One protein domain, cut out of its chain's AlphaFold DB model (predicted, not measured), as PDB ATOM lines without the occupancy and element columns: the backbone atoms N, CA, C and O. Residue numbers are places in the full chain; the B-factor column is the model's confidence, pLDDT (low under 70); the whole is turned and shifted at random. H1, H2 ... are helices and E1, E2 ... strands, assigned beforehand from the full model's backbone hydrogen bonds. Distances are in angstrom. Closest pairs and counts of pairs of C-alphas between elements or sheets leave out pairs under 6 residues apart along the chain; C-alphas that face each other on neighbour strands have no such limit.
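AT A GLANCE: This is residues 117 to 261 of the 270 residues of an uncharacterized protein of Hypholoma sublateritium (strain FD-334 SS-4) (UniProt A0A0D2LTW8). A strongly twisted sheet of four strands forms the core, with six helices set round it and mostly only loosely joined to it. H1 stands beside edge strand E2 with little H4 beyond it, H2 and H3 make a corner on one side of the sheet, and H5 and H6 lie on the other side, H6 over E3 and E4. The printed part has 145 residues, with the order E1, H1, H2, H3, H4, E2, H5, E3, E4, H6; the sheet runs E2, E1, E3, E4, all antiparallel. The class is mixed, helices and strands. The whole is compact, with a radius of gyration of the C-alphas of 15.6 A and spans of 47 by 32 by 27 A.

IN THESE COORDINATES: E1, residues 117 to 124, begins at C-alpha 117 (331.176, 345.974, 128.382) and is 22.9 A long. H1 holds residues 139 to 150 and is 16.4 A long, with C-alpha 139 at (313.095, 360.003, 141.805). H2 is residues 155 to 162, H3 residues 165 to 175, 16.0 A long, and H4 residues 184 to 188. E2, residues 194 to 200, is 19.3 A long, and H5 is residues 205 to 213. E3, residues 225 to 232, is 21.4 A long, and E4 is residues 239 to 243. H6, residues 251 to 261, is 14.4 A long and ends at C-alpha 261 (340.067, 339.962, 118.894).

HOW THE PARTS SIT: E1 and E2 are antiparallel at 147 degrees, with N 119 and O 197 2.9 A apart, within hydrogen-bond range. E1 and E3 are antiparallel at 158 degrees, with N 120 and O 230 at 2.8 A. E3 and E4 form a hairpin, with N 240 and O 231 at 2.8 A. E2, H5, E3 is a split strand-helix-strand unit, two strands running the same way with E1 between them, and its crossover is right-handed. H1 stands at the sheet's level, its height 3.1 A; the closest C-alphas of H1 and E2, Ser 149 and Ile 195, are 4.3 A apart. H1 touches H4, the closest C-alphas being Ala 146 and Ser 187, 5.3 A. H2 and H3 only just touch, with 3 pairs of C-alphas within 8 A, and only at the corner; Trp 162 and Arg 168 have their closest C-alphas, 5.0 A. H2, H3 and H5 each only graze the sheet. H6, on one face at a height of 10.4 A, makes two layers with the sheet; it runs along the strands, at 24 degrees to E3 on the local plane. Every O i to N i+4 pair is within hydrogen-bond range in H1 to H5, and 6 of 7 in H6.

THE WHOLE: The C-alphas farthest apart, of Lys 132 and Lys 259, are 47.5 A apart. The printed part has no cut. The links E1 to H1 and H5 to E3 are long. The mean pLDDT of the printed part is 79.0; 21 residues are under 70, among them 132 to 136 and 217 to 223.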
ATOM      1  N   ILE A 117     331.772 346.084 129.705       82.69
ATOM      2  CA  ILE A 117     331.176 345.974 128.382       82.69
ATOM      3  C   ILE A 117     329.854 346.718 128.310       82.69
ATOM      4  O   ILE A 117     329.135 346.864 129.298       82.69
ATOM      5  N   VAL A 118     329.541 347.168 127.099       86.25
ATOM      6  CA  VAL A 118     328.258 347.784 126.782       86.25
ATOM      7  C   VAL A 118     327.312 346.685 126.325       86.25
ATOM      8  O   VAL A 118     327.562 346.049 125.298       86.25
ATOM      9  N   LEU A 119     326.243 346.480 127.088       87.12
ATOM     10  CA  LEU A 119     325.188 345.521 126.801       87.12
ATOM     11  C   LEU A 119     323.910 346.269 126.418       87.12
ATOM     12  O   LEU A 119     323.416 347.083 127.189       87.12
ATOM     13  N   TYR A 120     323.357 345.966 125.254       88.69
ATOM     14  CA  TYR A 120     322.003 346.357 124.877       88.69
ATOM     15  C   TYR A 120     321.066 345.190 125.156       88.69
ATOM     16  O   TYR A 120     321.429 344.055 124.868       88.69
ATOM     17  N   VAL A 121     319.890 345.462 125.708       87.69
ATOM     18  CA  VAL A 121     318.863 344.459 126.010       87.69
ATOM     19  C   VAL A 121     317.514 344.988 125.556       87.69
ATOM     20  O   VAL A 121     317.205 346.154 125.801       87.69
ATOM     21  N   SER A 122     316.730 344.120 124.928       85.69
ATOM     22  CA  SER A 122     315.366 344.396 124.483       85.69
ATOM     23  C   SER A 122     314.408 343.347 125.033       85.69
ATOM     24  O   SER A 122     314.692 342.147 124.974       85.69
ATOM     25  N   ALA A 123     313.275 343.804 125.563       85.25
ATOM     26  CA  ALA A 123     312.215 342.944 126.077       85.25
ATOM     27  C   ALA A 123     310.911 343.119 125.282       85.25
ATOM     28  O   ALA A 123     310.411 344.234 125.107       85.25
ATOM     29  N   GLU A 124     310.325 342.005 124.844       83.06
ATOM     30  CA  GLU A 124     308.968 341.977 124.297       83.06
ATOM     31  C   GLU A 124     307.928 341.994 125.424       83.06
ATOM     32  O   GLU A 124     308.118 341.382 126.478       83.06
ATOM     33  N   GLY A 125     306.821 342.700 125.190       79.75
ATOM     34  CA  GLY A 125     305.724 342.872 126.139       79.75
ATOM     35  C   GLY A 125     304.927 344.146 125.862       79.75
ATOM     36  O   GLY A 125     305.112 344.798 124.830       79.75
ATOM     37  N   ALA A 126     304.038 344.516 126.788       82.12
ATOM     38  CA  ALA A 126     303.391 345.825 126.742       82.12
ATOM     39  C   ALA A 126     304.442 346.947 126.880       82.12
ATOM     40  O   ALA A 126     305.506 346.728 127.454       82.12
ATOM     41  N   PRO A 127     304.203 348.157 126.357       83.12
ATOM     42  CA  PRO A 127     305.113 349.267 126.601       83.12
ATOM     43  C   PRO A 127     305.216 349.585 128.102       83.12
ATOM     44  O   PRO A 127     304.207 349.837 128.763       83.12
ATOM     45  N   LEU A 128     306.438 349.581 128.627       83.12
ATOM     46  CA  LEU A 128     306.763 350.008 129.979       83.12
ATOM     47  C   LEU A 128     306.914 351.526 129.990       83.12
ATOM     48  O   LEU A 128     307.732 352.078 129.259       83.12
ATOM     49  N   PHE A 129     306.158 352.181 130.857       85.00
ATOM     50  CA  PHE A 129     306.269 353.605 131.153       85.00
ATOM     51  C   PHE A 129     306.353 353.780 132.664       85.00
ATOM     52  O   PHE A 129     305.870 352.915 133.402       85.00
ATOM     53  N   PHE A 130     306.894 354.910 133.123       83.00
ATOM     54  CA  PHE A 130     306.746 355.257 134.533       83.00
ATOM     55  C   PHE A 130     305.265 355.455 134.859       83.00
ATOM     56  O   PHE A 130     304.561 356.202 134.177       83.00
ATOM     57  N   GLY A 131     304.780 354.769 135.890       72.00
ATOM     58  CA  GLY A 131     303.354 354.732 136.199       72.00
ATOM     59  C   GLY A 131     303.051 354.564 137.680       72.00
ATOM     60  O   GLY A 131     303.909 354.738 138.544       72.00
ATOM     61  N   LYS A 132     301.801 354.187 137.977       58.16
ATOM     62  CA  LYS A 132     301.318 353.957 139.350       58.16
ATOM     63  C   LYS A 132     302.119 352.891 140.112       58.16
ATOM     64  O   LYS A 132     302.108 352.876 141.330       58.16
ATOM     65  N   HIS A 133     302.830 352.006 139.416       54.44
ATOM     66  CA  HIS A 133     303.625 350.939 140.036       54.44
ATOM     67  C   HIS A 133     305.046 351.373 140.420       54.44
ATOM     68  O   HIS A 133     305.708 350.676 141.181       54.44
ATOM     69  N   ASP A 134     305.482 352.548 139.961       62.62
ATOM     70  CA  ASP A 134     306.682 353.210 140.471       62.62
ATOM     71  C   ASP A 134     306.360 354.109 141.671       62.62
ATOM     72  O   ASP A 134     307.247 354.813 142.165       62.62
ATOM     73  N   GLU A 135     305.099 354.162 142.124       60.56
ATOM     74  CA  GLU A 135     304.712 354.878 143.341       60.56
ATOM     75  C   GLU A 135     305.523 354.331 144.523       60.56
ATOM     76  O   GLU A 135     305.507 353.142 144.825       60.56
ATOM     77  N   GLY A 136     306.303 355.209 145.152       67.44
ATOM     78  CA  GLY A 136     307.238 354.848 146.220       67.44
ATOM     79  C   GLY A 136     308.688 354.646 145.773       67.44
ATOM     80  O   GLY A 136     309.574 354.685 146.625       67.44
ATOM     81  N   GLN A 137     308.976 354.516 144.471       81.38
ATOM     82  CA  GLN A 137     310.363 354.507 144.000       81.38
ATOM     83  C   GLN A 137     310.984 355.909 144.078       81.38
ATOM     84  O   GLN A 137     310.343 356.888 143.675       81.38
ATOM     85  N   PRO A 138     312.243 356.034 144.535       84.19
ATOM     86  CA  PRO A 138     312.932 357.315 144.560       84.19
ATOM     87  C   PRO A 138     313.029 357.931 143.160       84.19
ATOM     88  O   PRO A 138     313.316 357.238 142.181       84.19
ATOM     89  N   VAL A 139     312.901 359.257 143.067       83.00
ATOM     90  CA  VAL A 139     313.095 360.003 141.805       83.00
ATOM     91  C   VAL A 139     314.444 359.658 141.160       83.00
ATOM     92  O   VAL A 139     314.525 359.463 139.951       83.00
ATOM     93  N   ALA A 140     315.494 359.489 141.969       82.81
ATOM     94  CA  ALA A 140     316.820 359.095 141.496       82.81
ATOM     95  C   ALA A 140     316.832 357.731 140.779       82.81
ATOM     96  O   ALA A 140     317.541 357.571 139.782       82.81
ATOM     97  N   TRP A 141     316.040 356.761 141.250       85.19
ATOM     98  CA  TRP A 141     315.913 355.459 140.593       85.19
ATOM     99  C   TRP A 141     315.228 355.608 139.233       85.19
ATOM    100  O   TRP A 141     315.760 355.129 138.232       85.19
ATOM    101  N   ARG A 142     314.120 356.363 139.169       83.94
ATOM    102  CA  ARG A 142     313.398 356.620 137.912       83.94
ATOM    103  C   ARG A 142     314.296 357.288 136.875       83.94
ATOM    104  O   ARG A 142     314.423 356.794 135.762       83.94
ATOM    105  N   LEU A 143     315.013 358.344 137.259       85.56
ATOM    106  CA  LEU A 143     315.957 359.021 136.364       85.56
ATOM    107  C   LEU A 143     317.089 358.090 135.908       85.56
ATOM    108  O   LEU A 143     317.521 358.147 134.759       85.56
ATOM    109  N   SER A 144     317.561 357.198 136.779       85.56
ATOM    110  CA  SER A 144     318.582 356.209 136.414       85.56
ATOM    111  C   SER A 144     318.044 355.182 135.410       85.56
ATOM    112  O   SER A 144     318.705 354.902 134.409       85.56
ATOM    113  N   ARG A 145     316.819 354.681 135.615       86.88
ATOM    114  CA  ARG A 145     316.118 353.784 134.683       86.88
ATOM    115  C   ARG A 145     315.868 354.449 133.326       86.88
ATOM    116  O   ARG A 145     316.100 353.856 132.273       86.88
ATOM    117  N   ALA A 146     315.428 355.697 133.348       86.56
ATOM    118  CA  ALA A 146     315.180 356.500 132.163       86.56
ATOM    119  C   ALA A 146     316.455 356.666 131.324       86.56
ATOM    120  O   ALA A 146     316.460 356.387 130.125       86.56
ATOM    121  N   ARG A 147     317.576 357.004 131.972       87.00
ATOM    122  CA  ARG A 147     318.887 357.148 131.321       87.00
ATOM    123  C   ARG A 147     319.334 355.878 130.614       87.00
ATOM    124  O   ARG A 147     319.692 355.950 129.442       87.00
ATOM    125  N   VAL A 148     319.274 354.721 131.278       86.88
ATOM    126  CA  VAL A 148     319.657 353.457 130.622       86.88
ATOM    127  C   VAL A 148     318.739 353.123 129.443       86.88
ATOM    128  O   VAL A 148     319.203 352.505 128.492       86.88
ATOM    129  N   SER A 149     317.488 353.593 129.451       86.19
ATOM    130  CA  SER A 149     316.536 353.377 128.353       86.19
ATOM    131  C   SER A 149     316.785 354.310 127.159       86.19
ATOM    132  O   SER A 149     316.913 353.851 126.029       86.19
ATOM    133  N   THR A 150     316.983 355.617 127.392       80.06
ATOM    134  CA  THR A 150     317.349 356.581 126.320       80.06
ATOM    135  C   THR A 150     318.648 356.246 125.609       80.06
ATOM    136  O   THR A 150     318.856 356.592 124.450       80.06
ATOM    137  N   ALA A 151     319.542 355.584 126.330       70.88
ATOM    138  CA  ALA A 151     320.857 355.223 125.860       70.88
ATOM    139  C   ALA A 151     320.837 354.039 124.873       70.88
ATOM    140  O   ALA A 151     321.882 353.699 124.307       70.88
ATOM    141  N   TRP A 152     319.678 353.406 124.669       76.12
ATOM    142  CA  TRP A 152     319.505 352.304 123.736       76.12
ATOM    143  C   TRP A 152     319.313 352.782 122.291       76.12
ATOM    144  O   TRP A 152     318.595 353.736 122.002       76.12
ATOM    145  N   VAL A 153     319.954 352.079 121.355       69.94
ATOM    146  CA  VAL A 153     319.907 352.380 119.922       69.94
ATOM    147  C   VAL A 153     319.247 351.210 119.197       69.94
ATOM    148  O   VAL A 153     319.775 350.096 119.218       69.94
ATOM    149  N   ARG A 154     318.128 351.470 118.503       67.69
ATOM    150  CA  ARG A 154     317.372 350.449 117.749       67.69
ATOM    151  C   ARG A 154     318.272 349.614 116.836       67.69
ATOM    152  O   ARG A 154     319.106 350.212 116.161       67.69
ATOM    153  N   PRO A 155     318.063 348.286 116.701       66.00
ATOM    154  CA  PRO A 155     318.865 347.419 115.833       66.00
ATOM    155  C   PRO A 155     319.073 347.968 114.413       66.00
ATOM    156  O   PRO A 155     320.193 347.983 113.913       66.00
ATOM    157  N   SER A 156     318.022 348.501 113.788       68.00
ATOM    158  CA  SER A 156     318.092 349.080 112.439       68.00
ATOM    159  C   SER A 156     318.970 350.335 112.363       68.00
ATOM    160  O   SER A 156     319.775 350.478 111.445       68.00
ATOM    161  N   LEU A 157     318.856 351.231 113.348       70.94
ATOM    162  CA  LEU A 157     319.682 352.435 113.438       70.94
ATOM    163  C   LEU A 157     321.129 352.074 113.807       70.94
ATOM    164  O   LEU A 157     322.074 352.620 113.250       70.94
ATOM    165  N   ARG A 158     321.297 351.105 114.706       71.56
ATOM    166  CA  ARG A 158     322.566 350.560 115.193       71.56
ATOM    167  C   ARG A 158     323.367 349.915 114.067       71.56
ATOM    168  O   ARG A 158     324.538 350.235 113.932       71.56
ATOM    169  N   ALA A 159     322.739 349.130 113.192       69.56
ATOM    170  CA  ALA A 159     323.387 348.577 112.000       69.56
ATOM    171  C   ALA A 159     323.928 349.678 111.065       69.56
ATOM    172  O   ALA A 159     325.078 349.616 110.628       69.56
ATOM    173  N   ALA A 160     323.136 350.725 110.808       73.38
ATOM    174  CA  ALA A 160     323.564 351.862 109.990       73.38
ATOM    175  C   ALA A 160     324.687 352.680 110.656       73.38
ATOM    176  O   ALA A 160     325.614 353.140 109.991       73.38
ATOM    177  N   LEU A 161     324.626 352.847 111.979       70.50
ATOM    178  CA  LEU A 161     325.649 353.532 112.763       70.50
ATOM    179  C   LEU A 161     326.949 352.719 112.856       70.50
ATOM    180  O   LEU A 161     328.030 353.301 112.785       70.50
ATOM    181  N   TRP A 162     326.854 351.391 112.948       70.75
ATOM    182  CA  TRP A 162     327.999 350.482 112.992       70.75
ATOM    183  C   TRP A 162     328.686 350.294 111.641       70.75
ATOM    184  O   TRP A 162     329.873 349.970 111.621       70.75
ATOM    185  N   ALA A 163     327.999 350.557 110.524       75.19
ATOM    186  CA  ALA A 163     328.622 350.583 109.201       75.19
ATOM    187  C   ALA A 163     329.657 351.717 109.049       75.19
ATOM    188  O   ALA A 163     330.550 351.626 108.209       75.19
ATOM    189  N   ASN A 164     329.565 352.780 109.858       81.50
ATOM    190  CA  ASN A 164     330.508 353.896 109.844       81.50
ATOM    191  C   ASN A 164     331.494 353.798 111.034       81.50
ATOM    192  O   ASN A 164     331.069 353.930 112.186       81.50
ATOM    193  N   PRO A 165     332.810 353.622 110.792       75.44
ATOM    194  CA  PRO A 165     333.809 353.454 111.854       75.44
ATOM    195  C   PRO A 165     333.901 354.605 112.866       75.44
ATOM    196  O   PRO A 165     334.178 354.354 114.042       75.44
ATOM    197  N   ASP A 166     333.642 355.843 112.447       79.25
ATOM    198  CA  ASP A 166     333.725 357.015 113.321       79.25
ATOM    199  C   ASP A 166     332.472 357.160 114.183       79.25
ATOM    200  O   ASP A 166     332.568 357.351 115.398       79.25
ATOM    201  N   LYS A 167     331.284 356.981 113.589       79.62
ATOM    202  CA  LYS A 167     330.014 356.981 114.340       79.62
ATOM    203  C   LYS A 167     329.983 355.855 115.364       79.62
ATOM    204  O   LYS A 167     329.602 356.071 116.513       79.62
ATOM    205  N   ARG A 168     330.479 354.681 114.969       75.75
ATOM    206  CA  ARG A 168     330.760 353.557 115.860       75.75
ATOM    207  C   ARG A 168     331.552 354.000 117.087       75.75
ATOM    208  O   ARG A 168     331.127 353.821 118.228       75.75
ATOM    209  N   ARG A 169     332.715 354.602 116.854       74.81
ATOM    210  CA  ARG A 169     333.596 355.045 117.932       74.81
ATOM    211  C   ARG A 169     332.901 356.022 118.871       74.81
ATOM    212  O   ARG A 169     333.009 355.880 120.085       74.81
ATOM    213  N   GLN A 170     332.194 357.002 118.317       78.50
ATOM    214  CA  GLN A 170     331.486 358.015 119.093       78.50
ATOM    215  C   GLN A 170     330.399 357.398 119.979       78.50
ATOM    216  O   GLN A 170     330.308 357.746 121.155       78.50
ATOM    217  N   LEU A 171     329.633 356.438 119.457       77.69
ATOM    218  CA  LEU A 171     328.616 355.719 120.229       77.69
ATOM    219  C   LEU A 171     329.224 354.904 121.361       77.69
ATOM    220  O   LEU A 171     328.730 354.971 122.485       77.69
ATOM    221  N   LEU A 172     330.313 354.182 121.095       77.06
ATOM    222  CA  LEU A 172     331.003 353.428 122.135       77.06
ATOM    223  C   LEU A 172     331.529 354.365 123.229       77.06
ATOM    224  O   LEU A 172     331.276 354.130 124.404       77.06
ATOM    225  N   LEU A 173     332.182 355.468 122.854       78.50
ATOM    226  CA  LEU A 173     332.652 356.472 123.811       78.50
ATOM    227  C   LEU A 173     331.503 357.093 124.613       78.50
ATOM    228  O   LEU A 173     331.675 357.355 125.798       78.50
ATOM    229  N   SER A 174     330.327 357.289 124.005       79.25
ATOM    230  CA  SER A 174     329.148 357.821 124.702       79.25
ATOM    231  C   SER A 174     328.673 356.932 125.853       79.25
ATOM    232  O   SER A 174     328.062 357.434 126.791       79.25
ATOM    233  N   ALA A 175     328.963 355.628 125.813       78.69
ATOM    234  CA  ALA A 175     328.588 354.702 126.878       78.69
ATOM    235  C   ALA A 175     329.427 354.873 128.151       78.69
ATOM    236  O   ALA A 175     328.964 354.521 129.231       78.69
ATOM    237  N   PHE A 176     330.630 355.441 128.028       77.06
ATOM    238  CA  PHE A 176     331.549 355.691 129.143       77.06
ATOM    239  C   PHE A 176     331.543 357.152 129.607       77.06
ATOM    240  O   PHE A 176     332.286 357.519 130.516       77.06
ATOM    241  N   ARG A 177     330.744 358.012 128.969       78.56
ATOM    242  CA  ARG A 177     330.601 359.412 129.378       78.56
ATOM    243  C   ARG A 177     329.634 359.526 130.546       78.56
ATOM    244  O   ARG A 177     328.702 358.735 130.679       78.56
ATOM    245  N   VAL A 178     329.844 360.562 131.356       76.00
ATOM    246  CA  VAL A 178     328.871 360.971 132.371       76.00
ATOM    247  C   VAL A 178     327.536 361.242 131.663       76.00
ATOM    248  O   VAL A 178     327.532 362.003 130.691       76.00
ATOM    249  N   PRO A 179     326.428 360.613 132.094       75.31
ATOM    250  CA  PRO A 179     325.125 360.840 131.489       75.31
ATOM    251  C   PRO A 179     324.717 362.307 131.589       75.31
ATOM    252  O   PRO A 179     324.947 362.951 132.616       75.31
ATOM    253  N   GLU A 180     324.061 362.811 130.550       81.06
ATOM    254  CA  GLU A 180     323.487 364.149 130.596       81.06
ATOM    255  C   GLU A 180     322.400 364.239 131.690       81.06
ATOM    256  O   GLU A 180     321.741 363.237 132.032       81.06
ATOM    257  N   PRO A 181     322.227 365.422 132.309       83.88
ATOM    258  CA  PRO A 181     321.088 365.680 133.177       83.88
ATOM    259  C   PRO A 181     319.781 365.377 132.440       83.88
ATOM    260  O   PRO A 181     319.649 365.673 131.260       83.88
ATOM    261  N   MET A 182     318.830 364.778 133.150       85.75
ATOM    262  CA  MET A 182     317.519 364.425 132.613       85.75
ATOM    263  C   MET A 182     316.465 364.904 133.598       85.75
ATOM    264  O   MET A 182     316.596 364.662 134.803       85.75
ATOM    265  N   SER A 183     315.453 365.592 133.086       88.00
ATOM    266  CA  SER A 183     314.297 366.029 133.863       88.00
ATOM    267  C   SER A 183     313.327 364.877 134.130       88.00
ATOM    268  O   SER A 183     313.337 363.838 133.463       88.00
ATOM    269  N   VAL A 184     312.461 365.057 135.128       87.00
ATOM    270  CA  VAL A 184     311.414 364.074 135.438       87.00
ATOM    271  C   VAL A 184     310.409 364.001 134.289       87.00
ATOM    272  O   VAL A 184     309.965 362.916 133.916       87.00
ATOM    273  N   GLU A 185     310.096 365.138 133.682       88.00
ATOM    274  CA  GLU A 185     309.177 365.267 132.559       88.00
ATOM    275  C   GLU A 185     309.668 364.485 131.340       88.00
ATOM    276  O   GLU A 185     308.899 363.717 130.766       88.00
ATOM    277  N   GLU A 186     310.952 364.619 130.991       87.62
ATOM    278  CA  GLU A 186     311.582 363.819 129.935       87.62
ATOM    279  C   GLU A 186     311.546 362.330 130.275       87.62
ATOM    280  O   GLU A 186     311.218 361.511 129.418       87.62
ATOM    281  N   SER A 187     311.822 361.971 131.534       87.00
ATOM    282  CA  SER A 187     311.837 360.569 131.960       87.00
ATOM    283  C   SER A 187     310.479 359.882 131.763       87.00
ATOM    284  O   SER A 187     310.429 358.739 131.311       87.00
ATOM    285  N   ASN A 188     309.377 360.598 132.011       86.00
ATOM    286  CA  ASN A 188     308.008 360.077 131.926       86.00
ATOM    287  C   ASN A 188     307.528 359.810 130.490       86.00
ATOM    288  O   ASN A 188     306.532 359.118 130.301       86.00
ATOM    289  N   GLN A 189     308.213 360.351 129.481       87.00
ATOM    290  CA  GLN A 189     307.852 360.178 128.069       87.00
ATOM    291  C   GLN A 189     308.523 358.955 127.426       87.00
ATOM    292  O   GLN A 189     308.268 358.644 126.262       87.00
ATOM    293  N   LEU A 190     309.393 358.259 128.161       86.81
ATOM    294  CA  LEU A 190     310.199 357.173 127.623       86.81
ATOM    295  C   LEU A 190     309.499 355.825 127.719       86.81
ATOM    296  O   LEU A 190     308.946 355.461 128.754       86.81
ATOM    297  N   VAL A 191     309.636 355.051 126.646       87.94
ATOM    298  CA  VAL A 191     309.373 353.613 126.658       87.94
ATOM    299  C   VAL A 191     310.586 352.912 127.266       87.94
ATOM    300  O   VAL A 191     311.717 353.136 126.835       87.94
ATOM    301  N   LEU A 192     310.353 352.061 128.261       88.12
ATOM    302  CA  LEU A 192     311.389 351.452 129.097       88.12
ATOM    303  C   LEU A 192     311.638 349.971 128.755       88.12
ATOM    304  O   LEU A 192     312.191 349.243 129.573       88.12
ATOM    305  N   ASN A 193     311.199 349.486 127.592       87.56
ATOM    306  CA  ASN A 193     311.367 348.085 127.161       87.56
ATOM    307  C   ASN A 193     312.793 347.755 126.714       87.56
ATOM    308  O   ASN A 193     313.189 346.591 126.695       87.56
ATOM    309  N   ASP A 194     313.551 348.782 126.357       87.75
ATOM    310  CA  ASP A 194     314.872 348.654 125.778       87.75
ATOM    311  C   ASP A 194     315.877 349.420 126.625       87.75
ATOM    312  O   ASP A 194     315.618 350.561 127.001       87.75
ATOM    313  N   ILE A 195     317.027 348.810 126.917       88.56
ATOM    314  CA  ILE A 195     318.061 349.422 127.754       88.56
ATOM    315  C   ILE A 195     319.475 349.173 127.265       88.56
ATOM    316  O   ILE A 195     319.795 348.129 126.701       88.56
ATOM    317  N   ARG A 196     320.352 350.130 127.564       89.38
ATOM    318  CA  ARG A 196     321.803 350.003 127.481       89.38
ATOM    319  C   ARG A 196     322.402 350.003 128.884       89.38
ATOM    320  O   ARG A 196     322.286 350.983 129.618       89.38
ATOM    321  N   LEU A 197     323.101 348.929 129.220       86.94
ATOM    322  CA  LEU A 197     323.805 348.732 130.479       86.94
ATOM    323  C   LEU A 197     325.317 348.758 130.264       86.94
ATOM    324  O   LEU A 197     325.825 348.327 129.227       86.94
ATOM    325  N   LEU A 198     326.030 349.237 131.278       85.31
ATOM    326  CA  LEU A 198     327.465 349.038 131.414       85.31
ATOM    327  C   LEU A 198     327.670 347.970 132.489       85.31
ATOM    328  O   LEU A 198     327.353 348.202 133.654       85.31
ATOM    329  N   LEU A 199     328.149 346.793 132.093       84.56
ATOM    330  CA  LEU A 199     328.315 345.649 132.988       84.56
ATOM    331  C   LEU A 199     329.779 345.267 133.097       84.56
ATOM    332  O   LEU A 199     330.502 345.314 132.101       84.56
ATOM    333  N   ARG A 200     330.203 344.841 134.287       84.50
ATOM    334  CA  ARG A 200     331.534 344.262 134.455       84.50
ATOM    335  C   ARG A 200     331.570 342.843 133.895       84.50
ATOM    336  O   ARG A 200     330.592 342.105 133.997       84.50
ATOM    337  N   LEU A 201     332.692 342.443 133.317       79.62
ATOM    338  CA  LEU A 201     332.892 341.114 132.740       79.62
ATOM    339  C   LEU A 201     332.904 339.995 133.780       79.62
ATOM    340  O   LEU A 201     332.624 338.854 133.424       79.62
ATOM    341  N   ASP A 202     333.211 340.319 135.034       81.94
ATOM    342  CA  ASP A 202     333.157 339.403 136.173       81.94
ATOM    343  C   ASP A 202     331.752 339.288 136.797       81.94
ATOM    344  O   ASP A 202     331.583 338.553 137.765       81.94
ATOM    345  N   THR A 203     330.736 339.962 136.235       83.81
ATOM    346  CA  THR A 203     329.339 339.823 136.684       83.81
ATOM    347  C   THR A 203     328.878 338.374 136.521       83.81
ATOM    348  O   THR A 203     328.948 337.803 135.425       83.81
ATOM    349  N   THR A 204     328.379 337.784 137.610       86.00
ATOM    350  CA  THR A 204     327.866 336.409 137.624       86.00
ATOM    351  C   THR A 204     326.592 336.275 136.785       86.00
ATOM    352  O   THR A 204     325.971 337.269 136.399       86.00
ATOM    353  N   GLN A 205     326.194 335.044 136.456       84.31
ATOM    354  CA  GLN A 205     324.953 334.809 135.711       84.31
ATOM    355  C   GLN A 205     323.729 335.217 136.543       84.31
ATOM    356  O   GLN A 205     322.770 335.773 136.009       84.31
ATOM    357  N   GLU A 206     323.783 334.970 137.847       85.19
ATOM    358  CA  GLU A 206     322.752 335.305 138.819       85.19
ATOM    359  C   GLU A 206     322.614 336.821 138.984       85.19
ATOM    360  O   GLU A 206     321.510 337.350 138.865       85.19
ATOM    361  N   ASP A 207     323.724 337.540 139.186       86.00
ATOM    362  CA  ASP A 207     323.710 339.005 139.314       86.00
ATOM    363  C   ASP A 207     323.235 339.673 138.029       86.00
ATOM    364  O   ASP A 207     322.520 340.680 138.062       86.00
ATOM    365  N   PHE A 208     323.609 339.095 136.889       84.62
ATOM    366  CA  PHE A 208     323.131 339.528 135.595       84.62
ATOM    367  C   PHE A 208     321.598 339.435 135.504       84.62
ATOM    368  O   PHE A 208     320.939 340.444 135.239       84.62
ATOM    369  N   TRP A 209     321.013 338.263 135.776       81.44
ATOM    370  CA  TRP A 209     319.557 338.085 135.728       81.44
ATOM    371  C   TRP A 209     318.837 338.943 136.767       81.44
ATOM    372  O   TRP A 209     317.868 339.614 136.431       81.44
ATOM    373  N   LYS A 210     319.364 339.029 137.990       83.31
ATOM    374  CA  LYS A 210     318.826 339.895 139.046       83.31
ATOM    375  C   LYS A 210     318.816 341.371 138.636       83.31
ATOM    376  O   LYS A 210     317.865 342.098 138.924       83.31
ATOM    377  N   THR A 211     319.858 341.821 137.935       84.94
ATOM    378  CA  THR A 211     319.917 343.178 137.375       84.94
ATOM    379  C   THR A 211     318.797 343.389 136.362       84.94
ATOM    380  O   THR A 211     318.110 344.406 136.412       84.94
ATOM    381  N   LEU A 212     318.556 342.429 135.471       81.75
ATOM    382  CA  LEU A 212     317.465 342.524 134.501       81.75
ATOM    383  C   LEU A 212     316.078 342.469 135.137       81.75
ATOM    384  O   LEU A 212     315.199 343.214 134.721       81.75
ATOM    385  N   GLU A 213     315.869 341.626 136.142       79.69
ATOM    386  CA  GLU A 213     314.595 341.535 136.862       79.69
ATOM    387  C   GLU A 213     314.243 342.855 137.555       79.69
ATOM    388  O   GLU A 213     313.080 343.255 137.573       79.69
ATOM    389  N   SER A 214     315.250 343.592 138.047       80.94
ATOM    390  CA  SER A 214     315.052 344.936 138.614       80.94
ATOM    391  C   SER A 214     314.531 345.962 137.597       80.94
ATOM    392  O   SER A 214     314.033 347.026 137.963       80.94
ATOM    393  N   PHE A 215     314.658 345.639 136.313       82.00
ATOM    394  CA  PHE A 215     314.353 346.494 135.182       82.00
ATOM    395  C   PHE A 215     313.105 346.053 134.413       82.00
ATOM    396  O   PHE A 215     312.382 346.902 133.894       82.00
ATOM    397  N   PHE A 216     312.846 344.751 134.359       81.12
ATOM    398  CA  PHE A 216     311.709 344.135 133.684       81.12
ATOM    399  C   PHE A 216     310.925 343.313 134.702       81.12
ATOM    400  O   PHE A 216     311.059 342.089 134.757       81.12
ATOM    401  N   PRO A 217     310.152 343.978 135.570       67.12
ATOM    402  CA  PRO A 217     309.566 343.304 136.705       67.12
ATOM    403  C   PRO A 217     308.471 342.338 136.217       67.12
ATOM    404  O   PRO A 217     307.525 342.705 135.518       67.12
ATOM    405  N   SER A 218     308.630 341.065 136.573       60.09
ATOM    406  CA  SER A 218     307.753 339.945 136.197       60.09
ATOM    407  C   SER A 218     306.415 339.936 136.952       60.09
ATOM    408  O   SER A 218     305.495 339.196 136.609       60.09
ATOM    409  N   ASN A 219     306.283 340.795 137.963       54.41
ATOM    410  CA  ASN A 219     305.107 340.955 138.819       54.41
ATOM    411  C   ASN A 219     303.912 341.647 138.132       54.41
ATOM    412  O   ASN A 219     302.843 341.743 138.731       54.41
ATOM    413  N   LEU A 220     304.058 342.110 136.885       54.06
ATOM    414  CA  LEU A 220     303.014 342.839 136.157       54.06
ATOM    415  C   LEU A 220     301.911 341.943 135.565       54.06
ATOM    416  O   LEU A 220     301.042 342.447 134.857       54.06
ATOM    417  N   GLY A 221     301.951 340.621 135.774       53.84
ATOM    418  CA  GLY A 221     301.015 339.670 135.148       53.84
ATOM    419  C   GLY A 221     301.124 339.598 133.614       53.84
ATOM    420  O   GLY A 221     300.480 338.765 132.982       53.84
ATOM    421  N   ILE A 222     301.969 340.447 133.027       58.69
ATOM    422  CA  ILE A 222     302.380 340.463 131.632       58.69
ATOM    423  C   ILE A 222     303.819 339.942 131.624       58.69
ATOM    424  O   ILE A 222     304.702 340.620 132.158       58.69
ATOM    425  N   PRO A 223     304.077 338.744 131.075       67.69
ATOM    426  CA  PRO A 223     305.427 338.209 131.024       67.69
ATOM    427  C   PRO A 223     306.256 339.038 130.041       67.69
ATOM    428  O   PRO A 223     306.044 338.980 128.831       67.69
ATOM    429  N   TYR A 224     307.208 339.808 130.565       76.25
ATOM    430  CA  TYR A 224     308.265 340.384 129.745       76.25
ATOM    431  C   TYR A 224     309.270 339.297 129.417       76.25
ATOM    432  O   TYR A 224     309.781 338.621 130.309       76.25
ATOM    433  N   THR A 225     309.544 339.128 128.130       78.50
ATOM    434  CA  THR A 225     310.529 338.156 127.660       78.50
ATOM    435  C   THR A 225     311.673 338.916 127.026       78.50
ATOM    436  O   THR A 225     311.459 339.693 126.097       78.50
ATOM    437  N   ILE A 226     312.891 338.707 127.521       78.19
ATOM    438  CA  ILE A 226     314.084 339.246 126.868       78.19
ATOM    439  C   ILE A 226     314.260 338.506 125.558       78.19
ATOM    440  O   ILE A 226     314.416 337.290 125.548       78.19
ATOM    441  N   THR A 227     314.203 339.236 124.455       76.88
ATOM    442  CA  THR A 227     314.231 338.641 123.118       76.88
ATOM    443  C   THR A 227     315.587 338.758 122.464       76.88
ATOM    444  O   THR A 227     316.004 337.855 121.739       76.88
ATOM    445  N   GLU A 228     316.307 339.831 122.771       78.31
ATOM    446  CA  GLU A 228     317.631 340.090 122.235       78.31
ATOM    447  C   GLU A 228     318.499 340.774 123.286       78.31
ATOM    448  O   GLU A 228     318.064 341.656 124.033       78.31
ATOM    449  N   TRP A 229     319.773 340.402 123.273       83.69
ATOM    450  CA  TRP A 229     320.836 341.211 123.840       83.69
ATOM    451  C   TRP A 229     322.023 341.297 122.888       83.69
ATOM    452  O   TRP A 229     322.275 340.421 122.057       83.69
ATOM    453  N   ALA A 230     322.786 342.371 123.006       85.25
ATOM    454  CA  ALA A 230     323.950 342.581 122.174       85.25
ATOM    455  C   ALA A 230     325.075 343.220 122.969       85.25
ATOM    456  O   ALA A 230     324.891 344.239 123.633       85.25
ATOM    457  N   ILE A 231     326.258 342.625 122.865       85.50
ATOM    458  CA  ILE A 231     327.472 343.117 123.502       85.50
ATOM    459  C   ILE A 231     328.336 343.778 122.443       85.50
ATOM    460  O   ILE A 231     328.746 343.137 121.476       85.50
ATOM    461  N   ILE A 232     328.682 345.043 122.643       80.12
ATOM    462  CA  ILE A 232     329.655 345.708 121.776       80.12
ATOM    463  C   ILE A 232     331.043 345.429 122.313       80.12
ATOM    464  O   ILE A 232     331.378 345.833 123.426       80.12
ATOM    465  N   CYS A 233     331.871 344.756 121.517       78.56
ATOM    466  CA  CYS A 233     333.250 344.531 121.902       78.56
ATOM    467  C   CYS A 233     334.028 345.854 121.841       78.56
ATOM    468  O   CYS A 233     334.182 346.407 120.750       78.56
ATOM    469  N   PRO A 234     334.576 346.350 122.965       74.12
ATOM    470  CA  PRO A 234     335.259 347.641 122.983       74.12
ATOM    471  C   PRO A 234     336.549 347.637 122.148       74.12
ATOM    472  O   PRO A 234     336.951 348.669 121.620       74.12
ATOM    473  N   ARG A 235     337.154 346.457 121.959       74.94
ATOM    474  CA  ARG A 235     338.421 346.278 121.239       74.94
ATOM    475  C   ARG A 235     338.293 346.332 119.717       74.94
ATOM    476  O   ARG A 235     339.141 346.912 119.055       74.94
ATOM    477  N   CYS A 236     337.283 345.684 119.143       75.75
ATOM    478  CA  CYS A 236     337.108 345.613 117.683       75.75
ATOM    479  C   CYS A 236     335.871 346.378 117.191       75.75
ATOM    480  O   CYS A 236     335.655 346.493 115.982       75.75
ATOM    481  N   GLY A 237     335.037 346.865 118.116       73.00
ATOM    482  CA  GLY A 237     333.761 347.518 117.845       73.00
ATOM    483  C   GLY A 237     332.729 346.611 117.174       73.00
ATOM    484  O   GLY A 237     331.795 347.128 116.567       73.00
ATOM    485  N   MET A 238     332.929 345.290 117.165       77.19
ATOM    486  CA  MET A 238     331.938 344.360 116.628       77.19
ATOM    487  C   MET A 238     330.877 344.058 117.669       77.19
ATOM    488  O   MET A 238     331.157 343.947 118.864       77.19
ATOM    489  N   GLU A 239     329.662 343.893 117.175       80.88
ATOM    490  CA  GLU A 239     328.518 343.494 117.962       80.88
ATOM    491  C   GLU A 239     328.448 341.970 118.066       80.88
ATOM    492  O   GLU A 239     328.503 341.247 117.071       80.88
ATOM    493  N   VAL A 240     328.351 341.483 119.296       84.12
ATOM    494  CA  VAL A 240     328.151 340.080 119.626       84.12
ATOM    495  C   VAL A 240     326.712 339.937 120.093       84.12
ATOM    496  O   VAL A 240     326.391 340.259 121.235       84.12
ATOM    497  N   ILE A 241     325.856 339.488 119.183       81.88
ATOM    498  CA  ILE A 241     324.436 339.260 119.450       81.88
ATOM    499  C   ILE A 241     324.280 337.908 120.140       81.88
ATOM    500  O   ILE A 241     324.897 336.912 119.736       81.88
ATOM    501  N   GLY A 242     323.458 337.887 121.178       74.81
ATOM    502  CA  GLY A 242     322.921 336.662 121.737       74.81
ATOM    503  C   GLY A 242     321.394 336.683 121.747       74.81
ATOM    504  O   GLY A 242     320.765 337.702 121.453       74.81
ATOM    505  N   ASN A 243     320.804 335.555 122.113       69.12
ATOM    506  CA  ASN A 243     319.352 335.380 122.108       69.12
ATOM    507  C   ASN A 243     318.881 334.861 123.472       69.12
ATOM    508  O   ASN A 243     319.701 334.469 124.300       69.12
ATOM    509  N   VAL A 244     317.561 334.794 123.667       64.19
ATOM    510  CA  VAL A 244     316.926 334.253 124.884       64.19
ATOM    511  C   VAL A 244     317.410 332.844 125.264       64.19
ATOM    512  O   VAL A 244     317.494 332.520 126.443       64.19
ATOM    513  N   ASP A 245     317.794 332.030 124.276       66.19
ATOM    514  CA  ASP A 245     318.248 330.645 124.476       66.19
ATOM    515  C   ASP A 245     319.714 330.530 124.934       66.19
ATOM    516  O   ASP A 245     320.216 329.431 125.188       66.19
ATOM    517  N   ASP A 246     320.452 331.642 125.009       71.69
ATOM    518  CA  ASP A 246     321.838 331.614 125.460       71.69
ATOM    519  C   ASP A 246     321.895 331.395 126.980       71.69
ATOM    520  O   ASP A 246     321.689 332.303 127.782       71.69
ATOM    521  N   THR A 247     322.263 330.176 127.381       68.81
ATOM    522  CA  THR A 247     322.355 329.763 128.794       68.81
ATOM    523  C   THR A 247     323.387 330.544 129.610       68.81
ATOM    524  O   THR A 247     323.358 330.499 130.836       68.81
ATOM    525  N   LEU A 248     324.350 331.191 128.943       76.31
ATOM    526  CA  LEU A 248     325.391 331.999 129.568       76.31
ATOM    527  C   LEU A 248     325.593 333.299 128.801       76.31
ATOM    528  O   LEU A 248     325.999 333.283 127.635       76.31
ATOM    529  N   TRP A 249     325.412 334.415 129.497       77.69
ATOM    530  CA  TRP A 249     325.339 335.734 128.879       77.69
ATOM    531  C   TRP A 249     326.627 336.200 128.205       77.69
ATOM    532  O   TRP A 249     326.634 336.739 127.099       77.69
ATOM    533  N   SER A 250     327.759 335.942 128.852       80.69
ATOM    534  CA  SER A 250     329.066 336.418 128.407       80.69
ATOM    535  C   SER A 250     329.786 335.426 127.487       80.69
ATOM    536  O   SER A 250     330.791 335.776 126.865       80.69
ATOM    537  N   LYS A 251     329.291 334.187 127.339       84.12
ATOM    538  CA  LYS A 251     330.015 333.095 126.659       84.12
ATOM    539  C   LYS A 251     330.348 333.424 125.204       84.12
ATOM    540  O   LYS A 251     331.481 333.199 124.762       84.12
ATOM    541  N   ARG A 252     329.388 333.980 124.455       82.81
ATOM    542  CA  ARG A 252     329.608 334.405 123.062       82.81
ATOM    543  C   ARG A 252     330.659 335.503 122.979       82.81
ATOM    544  O   ARG A 252     331.557 335.420 122.140       82.81
ATOM    545  N   TYR A 253     330.593 336.478 123.883       84.31
ATOM    546  CA  TYR A 253     331.558 337.569 123.953       84.31
ATOM    547  C   TYR A 253     332.972 337.071 124.280       84.31
ATOM    548  O   TYR A 253     333.924 337.408 123.578       84.31
ATOM    549  N   LEU A 254     333.127 336.203 125.282       83.69
ATOM    550  CA  LEU A 254     334.427 335.632 125.642       83.69
ATOM    551  C   LEU A 254     335.013 334.792 124.496       83.69
ATOM    552  O   LEU A 254     336.201 334.905 124.183       83.69
ATOM    553  N   SER A 255     334.177 334.010 123.801       86.25
ATOM    554  CA  SER A 255     334.583 333.284 122.590       86.25
ATOM    555  C   SER A 255     335.028 334.239 121.478       86.25
ATOM    556  O   SER A 255     336.058 334.004 120.845       86.25
ATOM    557  N   HIS A 256     334.290 335.329 121.254       85.88
ATOM    558  CA  HIS A 256     334.650 336.365 120.290       85.88
ATOM    559  C   HIS A 256     336.000 337.009 120.628       85.88
ATOM    560  O   HIS A 256     336.885 337.073 119.771       85.88
ATOM    561  N   ARG A 257     336.204 337.414 121.890       82.81
ATOM    562  CA  ARG A 257     337.468 337.999 122.352       82.81
ATOM    563  C   ARG A 257     338.630 337.036 122.126       82.81
ATOM    564  O   ARG A 257     339.657 337.461 121.620       82.81
ATOM    565  N   LYS A 258     338.462 335.745 122.430       83.31
ATOM    566  CA  LYS A 258     339.513 334.731 122.248       83.31
ATOM    567  C   LYS A 258     339.831 334.451 120.775       83.31
ATOM    568  O   LYS A 258     340.995 334.323 120.420       83.31
ATOM    569  N   LYS A 259     338.811 334.322 119.921       82.75
ATOM    570  CA  LYS A 259     338.972 333.816 118.542       82.75
ATOM    571  C   LYS A 259     339.174 334.904 117.495       82.75
ATOM    572  O   LYS A 259     339.811 334.640 116.478       82.75
ATOM    573  N   VAL A 260     338.602 336.086 117.720       79.12
ATOM    574  CA  VAL A 260     338.578 337.170 116.731       79.12
ATOM    575  C   VAL A 260     339.462 338.326 117.174       79.12
ATOM    576  O   VAL A 260     340.364 338.709 116.440       79.12
ATOM    577  N   CYS A 261     339.273 338.831 118.395       76.44
ATOM    578  CA  CYS A 261     340.067 339.962 118.894       76.44
ATOM    579  C   CYS A 261     341.442 339.560 119.444       76.44
ATOM    580  O   CYS A 261     342.332 340.401 119.528       76.44
TER     581      CYS A 261